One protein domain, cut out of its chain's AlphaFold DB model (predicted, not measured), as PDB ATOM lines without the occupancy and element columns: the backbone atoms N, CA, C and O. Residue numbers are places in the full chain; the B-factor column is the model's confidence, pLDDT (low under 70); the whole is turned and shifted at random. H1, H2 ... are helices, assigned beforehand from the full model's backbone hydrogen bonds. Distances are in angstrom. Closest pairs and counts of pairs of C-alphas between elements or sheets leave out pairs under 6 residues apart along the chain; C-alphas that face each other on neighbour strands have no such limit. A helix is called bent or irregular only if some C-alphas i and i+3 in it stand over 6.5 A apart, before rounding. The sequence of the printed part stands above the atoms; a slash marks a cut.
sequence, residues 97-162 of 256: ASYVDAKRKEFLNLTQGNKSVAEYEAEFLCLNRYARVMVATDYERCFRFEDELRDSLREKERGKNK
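What this domain is: This is residues 97 to 162 of the 256 residues of the protein "uncharacterized protein LOC108459205" of Gossypium arboreum (UniProt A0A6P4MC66). One long helix, H2, kinks near residue 130, and the short helix H1 crosses it near the kink; residues 135 to 162 stick out as a long free arm that makes most of the length. The printed part has 66 residues, with H1 then H2, no named strand, class all helix. It is extended, with a radius of gyration of the C-alphas of 19.3 A and spans of 62 by 27 by 14 A.

Where its parts are: Find C-alpha 97 at (91.799, 35.014, 41.355); from there H1 runs to residue 108, 16.5 A. H2 holds residues 117 to 160, 54.8 A, ending at C-alpha 160 at (119.802, 68.700, 61.034).

How they stand to each other: Look at H2 near residue 130 for its kink of 63 degrees; it is neither bent nor irregular, but only just: C-alphas 130 and 133 are 6.5 A apart. H1 touches H2 at residues 124 to 131 alone, about perpendicular at 89 degrees; the closest C-alphas, of Phe 107 and Leu 127, are 5.5 A apart. Every O i to N i+4 pair is within hydrogen-bond range in H1, and 35 of 40 in H2.

The domain as a whole: The C-alphas of Ser 116 and Lys 162, the two farthest apart, are 62.0 A apart. The H1 to H2 link is short, and the printed part has no cut. Residues 133 to 139 and 159 to 162 have pLDDT under 70.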
ATOM      1  N   ALA A  97      90.962  34.280  40.399       81.44
ATOM      2  CA  ALA A  97      91.799  35.014  41.355       81.44
ATOM      3  C   ALA A  97      91.380  34.763  42.816       81.44
ATOM      4  O   ALA A  97      92.230  34.554  43.674       81.44
ATOM      5  N   SER A  98      90.072  34.658  43.076       82.31
ATOM      6  CA  SER A  98      89.521  34.331  44.396       82.31
ATOM      7  C   SER A  98      89.976  32.968  44.927       82.31
ATOM      8  O   SER A  98      90.248  32.839  46.118       82.31
ATOM      9  N   TYR A  99      90.100  31.956  44.062       87.81
ATOM     10  CA  TYR A  99      90.622  30.644  44.444       87.81
ATOM     11  C   TYR A  99      92.108  30.733  44.795       87.81
ATOM     12  O   TYR A  99      92.540  30.199  45.815       87.81
ATOM     13  N   VAL A 100      92.888  31.442  43.976       86.31
ATOM     14  CA  VAL A 100      94.320  31.650  44.233       86.31
ATOM     15  C   VAL A 100      94.527  32.380  45.561       86.31
ATOM     16  O   VAL A 100      95.372  31.976  46.360       86.31
ATOM     17  N   ASP A 101      93.731  33.412  45.831       86.38
ATOM     18  CA  ASP A 101      93.780  34.169  47.083       86.38
ATOM     19  C   ASP A 101      93.340  33.330  48.285       86.38
ATOM     20  O   ASP A 101      93.975  33.388  49.341       86.38
ATOM     21  N   ALA A 102      92.330  32.472  48.121       88.62
ATOM     22  CA  ALA A 102      91.958  31.496  49.138       88.62
ATOM     23  C   ALA A 102      93.121  30.538  49.443       88.62
ATOM     24  O   ALA A 102      93.470  30.367  50.610       88.62
ATOM     25  N   LYS A 103      93.798  29.993  48.422       89.94
ATOM     26  CA  LYS A 103      94.971  29.119  48.611       89.94
ATOM     27  C   LYS A 103      96.158  29.822  49.254       89.94
ATOM     28  O   LYS A 103      96.837  29.233  50.092       89.94
ATOM     29  N   ARG A 104      96.386  31.097  48.938       88.69
ATOM     30  CA  ARG A 104      97.387  31.926  49.631       88.69
ATOM     31  C   ARG A 104      97.042  32.105  51.104       88.69
ATOM     32  O   ARG A 104      97.910  31.954  51.957       88.69
ATOM     33  N   LYS A 105      95.776  32.385  51.417       87.94
ATOM     34  CA  LYS A 105      95.307  32.507  52.800       87.94
ATOM     35  C   LYS A 105      95.411  31.179  53.556       87.94
ATOM     36  O   LYS A 105      95.791  31.188  54.722       87.94
ATOM     37  N   GLU A 106      95.109  30.053  52.912       92.88
ATOM     38  CA  GLU A 106      95.339  28.716  53.476       92.88
ATOM     39  C   GLU A 106      96.825  28.505  53.799       92.88
ATOM     40  O   GLU A 106      97.140  28.090  54.909       92.88
ATOM     41  N   PHE A 107      97.737  28.867  52.886       92.56
ATOM     42  CA  PHE A 107      99.182  28.769  53.119       92.56
ATOM     43  C   PHE A 107      99.645  29.603  54.320       92.56
ATOM     44  O   PHE A 107     100.385  29.109  55.164       92.56
ATOM     45  N   LEU A 108      99.194  30.857  54.426       88.50
ATOM     46  CA  LEU A 108      99.574  31.746  55.532       88.50
ATOM     47  C   LEU A 108      99.068  31.255  56.893       88.50
ATOM     48  O   LEU A 108      99.714  31.489  57.910       88.50
ATOM     49  N   ASN A 109      97.928  30.566  56.911       92.50
ATOM     50  CA  ASN A 109      97.355  29.988  58.125       92.50
ATOM     51  C   ASN A 109      97.796  28.534  58.359       92.50
ATOM     52  O   ASN A 109      97.303  27.886  59.287       92.50
ATOM     53  N   LEU A 110      98.692  27.997  57.522       92.06
ATOM     54  CA  LEU A 110      99.117  26.610  57.606       92.06
ATOM     55  C   LEU A 110      99.968  26.398  58.862       92.06
ATOM     56  O   LEU A 110     101.111  26.839  58.966       92.06
ATOM     57  N   THR A 111      99.411  25.653  59.810       93.75
ATOM     58  CA  THR A 111     100.096  25.205  61.024       93.75
ATOM     59  C   THR A 111     100.129  23.681  61.048       93.75
ATOM     60  O   THR A 111      99.248  23.029  60.485       93.75
ATOM     61  N   GLN A 112     101.153  23.095  61.677       92.00
ATOM     62  CA  GLN A 112     101.238  21.637  61.792       92.00
ATOM     63  C   GLN A 112     100.061  21.078  62.602       92.00
ATOM     64  O   GLN A 112      99.432  20.105  62.193       92.00
ATOM     65  N   GLY A 113      99.720  21.723  63.723       94.38
ATOM     66  CA  GLY A 113      98.636  21.278  64.596       94.38
ATOM     67  C   GLY A 113      98.815  19.814  65.009       94.38
ATOM     68  O   GLY A 113      99.880  19.428  65.484       94.38
ATOM     69  N   ASN A 114      97.779  19.005  64.781       95.38
ATOM     70  CA  ASN A 114      97.775  17.568  65.074       95.38
ATOM     71  C   ASN A 114      98.224  16.694  63.884       95.38
ATOM     72  O   ASN A 114      98.136  15.471  63.970       95.38
ATOM     73  N   LYS A 115      98.657  17.295  62.766       94.38
ATOM     74  CA  LYS A 115      99.102  16.562  61.573       94.38
ATOM     75  C   LYS A 115     100.475  15.949  61.811       94.38
ATOM     76  O   LYS A 115     101.340  16.543  62.468       94.38
ATOM     77  N   SER A 116     100.710  14.781  61.224       96.75
ATOM     78  CA  SER A 116     102.066  14.245  61.143       96.75
ATOM     79  C   SER A 116     102.963  15.189  60.334       96.75
ATOM     80  O   SER A 116     102.494  15.984  59.516       96.75
ATOM     81  N   VAL A 117     104.275  15.105  60.553       94.75
ATOM     82  CA  VAL A 117     105.251  15.924  59.811       94.75
ATOM     83  C   VAL A 117     105.111  15.707  58.301       94.75
ATOM     84  O   VAL A 117     105.150  16.672  57.548       94.75
ATOM     85  N   ALA A 118     104.873  14.465  57.867       95.06
ATOM     86  CA  ALA A 118     104.722  14.126  56.454       95.06
ATOM     87  C   ALA A 118     103.460  14.745  55.823       95.06
ATOM     88  O   ALA A 118     103.515  15.247  54.705       95.06
ATOM     89  N   GLU A 119     102.329  14.745  56.536       92.75
ATOM     90  CA  GLU A 119     101.092  15.385  56.061       92.75
ATOM     91  C   GLU A 119     101.248  16.903  55.978       92.75
ATOM     92  O   GLU A 119     100.864  17.517  54.983       92.75
ATOM     93  N   TYR A 120     101.864  17.510  56.997       95.12
ATOM     94  CA  TYR A 120     102.152  18.941  56.990       95.12
ATOM     95  C   TYR A 120     103.086  19.328  55.841       95.12
ATOM     96  O   TYR A 120     102.819  20.299  55.139       95.12
ATOM     97  N   GLU A 121     104.156  18.565  55.619       90.25
ATOM     98  CA  GLU A 121     105.092  18.796  54.518       90.25
ATOM     99  C   GLU A 121     104.396  18.682  53.156       90.25
ATOM    100  O   GLU A 121     104.576  19.546  52.294       90.25
ATOM    101  N   ALA A 122     103.551  17.664  52.965       92.44
ATOM    102  CA  ALA A 122     102.793  17.490  51.730       92.44
ATOM    103  C   ALA A 122     101.859  18.681  51.455       92.44
ATOM    104  O   ALA A 122     101.825  19.198  50.335       92.44
ATOM    105  N   GLU A 123     101.138  19.159  52.472       91.88
ATOM    106  CA  GLU A 123     100.290  20.347  52.353       91.88
ATOM    107  C   GLU A 123     101.101  21.624  52.128       91.88
ATOM    108  O   GLU A 123     100.732  22.441  51.281       91.88
ATOM    109  N   PHE A 124     102.229  21.780  52.823       89.56
ATOM    110  CA  PHE A 124     103.134  22.909  52.642       89.56
ATOM    111  C   PHE A 124     103.620  22.979  51.198       89.56
ATOM    112  O   PHE A 124     103.499  24.024  50.564       89.56
ATOM    113  N   LEU A 125     104.110  21.870  50.640       90.44
ATOM    114  CA  LEU A 125     104.570  21.802  49.252       90.44
ATOM    115  C   LEU A 125     103.430  22.052  48.256       90.44
ATOM    116  O   LEU A 125     103.628  22.741  47.251       90.44
ATOM    117  N   CYS A 126     102.232  21.537  48.542       88.50
ATOM    118  CA  CYS A 126     101.057  21.753  47.707       88.50
ATOM    119  C   CYS A 126     100.676  23.239  47.650       88.50
ATOM    120  O   CYS A 126     100.522  23.794  46.562       88.50
ATOM    121  N   LEU A 127     100.605  23.900  48.806       89.38
ATOM    122  CA  LEU A 127     100.183  25.292  48.938       89.38
ATOM    123  C   LEU A 127     101.293  26.301  48.584       89.38
ATOM    124  O   LEU A 127     100.995  27.390  48.086       89.38
ATOM    125  N   ASN A 128     102.573  25.936  48.743       86.44
ATOM    126  CA  ASN A 128     103.726  26.793  48.437       86.44
ATOM    127  C   ASN A 128     103.696  27.319  46.994       86.44
ATOM    128  O   ASN A 128     104.110  28.452  46.750       86.44
ATOM    129  N   ARG A 129     103.142  26.556  46.040       84.81
ATOM    130  CA  ARG A 129     103.022  26.983  44.633       84.81
ATOM    131  C   ARG A 129     102.237  28.291  44.466       84.81
ATOM    132  O   ARG A 129     102.583  29.095  43.608       84.81
ATOM    133  N   TYR A 130     101.231  28.529  45.310       82.75
ATOM    134  CA  TYR A 130     100.394  29.735  45.270       82.75
ATOM    135  C   TYR A 130     101.036  30.914  46.013       82.75
ATOM    136  O   TYR A 130     100.760  32.077  45.704       82.75
ATOM    137  N   ALA A 131     101.925  30.612  46.964       76.75
ATOM    138  CA  ALA A 131     102.659  31.584  47.763       76.75
ATOM    139  C   ALA A 131     103.987  32.027  47.127       76.75
ATOM    140  O   ALA A 131     104.430  33.139  47.389       76.75
ATOM    141  N   ARG A 132     104.609  31.225  46.250       71.19
ATOM    142  CA  ARG A 132     105.866  31.579  45.553       71.19
ATOM    143  C   ARG A 132     105.798  32.924  44.829       71.19
ATOM    144  O   ARG A 132     106.744  33.702  44.893       71.19
ATOM    145  N   VAL A 133     104.663  33.215  44.193       63.97
ATOM    146  CA  VAL A 133     104.413  34.504  43.525       63.97
ATOM    147  C   VAL A 133     104.281  35.648  44.544       63.97
ATOM    148  O   VAL A 133     104.665  36.778  44.254       63.97
ATOM    149  N   MET A 134     103.791  35.365  45.756       61.22
ATOM    150  CA  MET A 134     103.708  36.351  46.840       61.22
ATOM    151  C   MET A 134     105.067  36.631  47.469       61.22
ATOM    152  O   MET A 134     105.435  37.785  47.570       61.22
ATOM    153  N   VAL A 135     105.858  35.613  47.818       58.28
ATOM    154  CA  VAL A 135     107.151  35.822  48.500       58.28
ATOM    155  C   VAL A 135     108.101  36.682  47.663       58.28
ATOM    156  O   VAL A 135     108.766  37.556  48.209       58.28
ATOM    157  N   ALA A 136     108.129  36.490  46.340       61.41
ATOM    158  CA  ALA A 136     108.919  37.338  45.449       61.41
ATOM    159  C   ALA A 136     108.404  38.790  45.424       61.41
ATOM    160  O   ALA A 136     109.184  39.727  45.570       61.41
ATOM    161  N   THR A 137     107.088  38.983  45.298       64.00
ATOM    162  CA  THR A 137     106.493  40.326  45.204       64.00
ATOM    163  C   THR A 137     106.465  41.073  46.538       64.00
ATOM    164  O   THR A 137     106.658  42.284  46.562       64.00
ATOM    165  N   ASP A 138     106.273  40.380  47.656       65.62
ATOM    166  CA  ASP A 138     106.335  40.944  49.003       65.62
ATOM    167  C   ASP A 138     107.772  41.289  49.389       65.62
ATOM    168  O   ASP A 138     107.996  42.360  49.944       65.62
ATOM    169  N   TYR A 139     108.760  40.461  49.028       68.44
ATOM    170  CA  TYR A 139     110.173  40.814  49.197       68.44
ATOM    171  C   TYR A 139     110.519  42.107  48.448       68.44
ATOM    172  O   TYR A 139     111.111  43.017  49.024       68.44
ATOM    173  N   GLU A 140     110.086  42.235  47.192       72.62
ATOM    174  CA  GLU A 140     110.287  43.454  46.403       72.62
ATOM    175  C   GLU A 140     109.572  44.677  46.996       72.62
ATOM    176  O   GLU A 140     110.125  45.778  46.976       72.62
ATOM    177  N   ARG A 141     108.354  44.520  47.533       71.06
ATOM    178  CA  ARG A 141     107.622  45.610  48.208       71.06
ATOM    179  C   ARG A 141     108.305  46.032  49.506       71.06
ATOM    180  O   ARG A 141     108.484  47.226  49.725       71.06
ATOM    181  N   CYS A 142     108.712  45.074  50.338       74.06
ATOM    182  CA  CYS A 142     109.438  45.330  51.581       74.06
ATOM    183  C   CYS A 142     110.771  46.027  51.311       74.06
ATOM    184  O   CYS A 142     111.095  47.001  51.983       74.06
ATOM    185  N   PHE A 143     111.505  45.594  50.284       78.38
ATOM    186  CA  PHE A 143     112.758  46.231  49.888       78.38
ATOM    187  C   PHE A 143     112.560  47.699  49.491       78.38
ATOM    188  O   PHE A 143     113.294  48.565  49.965       78.38
ATOM    189  N   ARG A 144     111.542  48.006  48.670       82.31
ATOM    190  CA  ARG A 144     111.228  49.400  48.305       82.31
ATOM    191  C   ARG A 144     110.846  50.237  49.522       82.31
ATOM    192  O   ARG A 144     111.318  51.358  49.655       82.31
ATOM    193  N   PHE A 145     110.043  49.680  50.424       82.00
ATOM    194  CA  PHE A 145     109.648  50.364  51.652       82.00
ATOM    195  C   PHE A 145     110.846  50.669  52.567       82.00
ATOM    196  O   PHE A 145     110.955  51.770  53.106       82.00
ATOM    197  N   GLU A 146     111.777  49.725  52.729       82.88
ATOM    198  CA  GLU A 146     113.013  49.949  53.487       82.88
ATOM    199  C   GLU A 146     113.910  51.016  52.850       82.88
ATOM    200  O   GLU A 146     114.518  51.812  53.573       82.88
ATOM    201  N   ASP A 147     114.000  51.046  51.519       85.31
ATOM    202  CA  ASP A 147     114.780  52.049  50.793       85.31
ATOM    203  C   ASP A 147     114.169  53.451  50.946       85.31
ATOM    204  O   ASP A 147     114.865  54.384  51.351       85.31
ATOM    205  N   GLU A 148     112.847  53.574  50.780       86.75
ATOM    206  CA  GLU A 148     112.094  54.817  51.003       86.75
ATOM    207  C   GLU A 148     112.242  55.336  52.444       86.75
ATOM    208  O   GLU A 148     112.463  56.530  52.676       86.75
ATOM    209  N   LEU A 149     112.178  54.446  53.438       87.56
ATOM    210  CA  LEU A 149     112.412  54.808  54.838       87.56
ATOM    211  C   LEU A 149     113.846  55.290  55.072       87.56
ATOM    212  O   LEU A 149     114.068  56.260  55.805       87.56
ATOM    213  N   ARG A 150     114.830  54.629  54.454       85.12
ATOM    214  CA  ARG A 150     116.241  55.002  54.567       85.12
ATOM    215  C   ARG A 150     116.506  56.358  53.921       85.12
ATOM    216  O   ARG A 150     117.253  57.155  54.489       85.12
ATOM    217  N   ASP A 151     115.873  56.646  52.789       86.06
ATOM    218  CA  ASP A 151     115.916  57.958  52.144       86.06
ATOM    219  C   ASP A 151     115.294  59.051  53.007       86.06
ATOM    220  O   ASP A 151     115.935  60.079  53.239       86.06
ATOM    221  N   SER A 152     114.111  58.803  53.574       83.31
ATOM    222  CA  SER A 152     113.455  59.753  54.480       83.31
ATOM    223  C   SER A 152     114.318  60.071  55.707       83.31
ATOM    224  O   SER A 152     114.406  61.221  56.146       83.31
ATOM    225  N   LEU A 153     114.994  59.063  56.268       81.69
ATOM    226  CA  LEU A 153     115.914  59.254  57.388       81.69
ATOM    227  C   LEU A 153     117.170  60.033  56.973       81.69
ATOM    228  O   LEU A 153     117.547  60.973  57.669       81.69
ATOM    229  N   ARG A 154     117.780  59.717  55.821       80.19
ATOM    230  CA  ARG A 154     118.926  60.472  55.280       80.19
ATOM    231  C   ARG A 154     118.592  61.943  55.044       80.19
ATOM    232  O   ARG A 154     119.404  62.816  55.347       80.19
ATOM    233  N   GLU A 155     117.409  62.227  54.513       76.56
ATOM    234  CA  GLU A 155     116.956  63.595  54.269       76.56
ATOM    235  C   GLU A 155     116.793  64.380  55.578       76.56
ATOM    236  O   GLU A 155     117.253  65.523  55.679       76.56
ATOM    237  N   LYS A 156     116.224  63.746  56.611       79.19
ATOM    238  CA  LYS A 156     116.084  64.339  57.951       79.19
ATOM    239  C   LYS A 156     117.433  64.624  58.605       79.19
ATOM    240  O   LYS A 156     117.598  65.693  59.188       79.19
ATOM    241  N   GLU A 157     118.402  63.721  58.483       73.62
ATOM    242  CA  GLU A 157     119.762  63.942  58.992       73.62
ATOM    243  C   GLU A 157     120.459  65.091  58.240       73.62
ATOM    244  O   GLU A 157     121.010  65.997  58.860       73.62
ATOM    245  N   ARG A 158     120.328  65.167  56.908       71.56
ATOM    246  CA  ARG A 158     120.882  66.280  56.111       71.56
ATOM    247  C   ARG A 158     120.282  67.644  56.485       71.56
ATOM    248  O   ARG A 158     120.967  68.660  56.382       71.56
ATOM    249  N   GLY A 159     119.026  67.674  56.935       60.56
ATOM    250  CA  GLY A 159     118.359  68.878  57.441       60.56
ATOM    251  C   GLY A 159     118.829  69.328  58.830       60.56
ATOM    252  O   GLY A 159     118.837  70.530  59.105       60.56
ATOM    253  N   LYS A 160     119.263  68.398  59.692       61.03
ATOM    254  CA  LYS A 160     119.802  68.700  61.034       61.03
ATOM    255  C   LYS A 160     121.218  69.271  60.967       61.03
ATOM    256  O   LYS A 160     121.521  70.246  61.648       61.03
ATOM    257  N   ASN A 161     122.029  68.770  60.037       55.69
ATOM    258  CA  ASN A 161     123.425  69.183  59.849       55.69
ATOM    259  C   ASN A 161     123.584  70.638  59.357       55.69
ATOM    260  O   ASN A 161     124.701  71.130  59.236       55.69
ATOM    261  N   LYS A 162     122.480  71.339  59.055       57.53
ATOM    262  CA  LYS A 162     122.481  72.763  58.685       57.53
ATOM    263  C   LYS A 162     122.267  73.705  59.882       57.53
ATOM    264  O   LYS A 162     122.363  74.915  59.702       57.53
TER     265      LYS A 162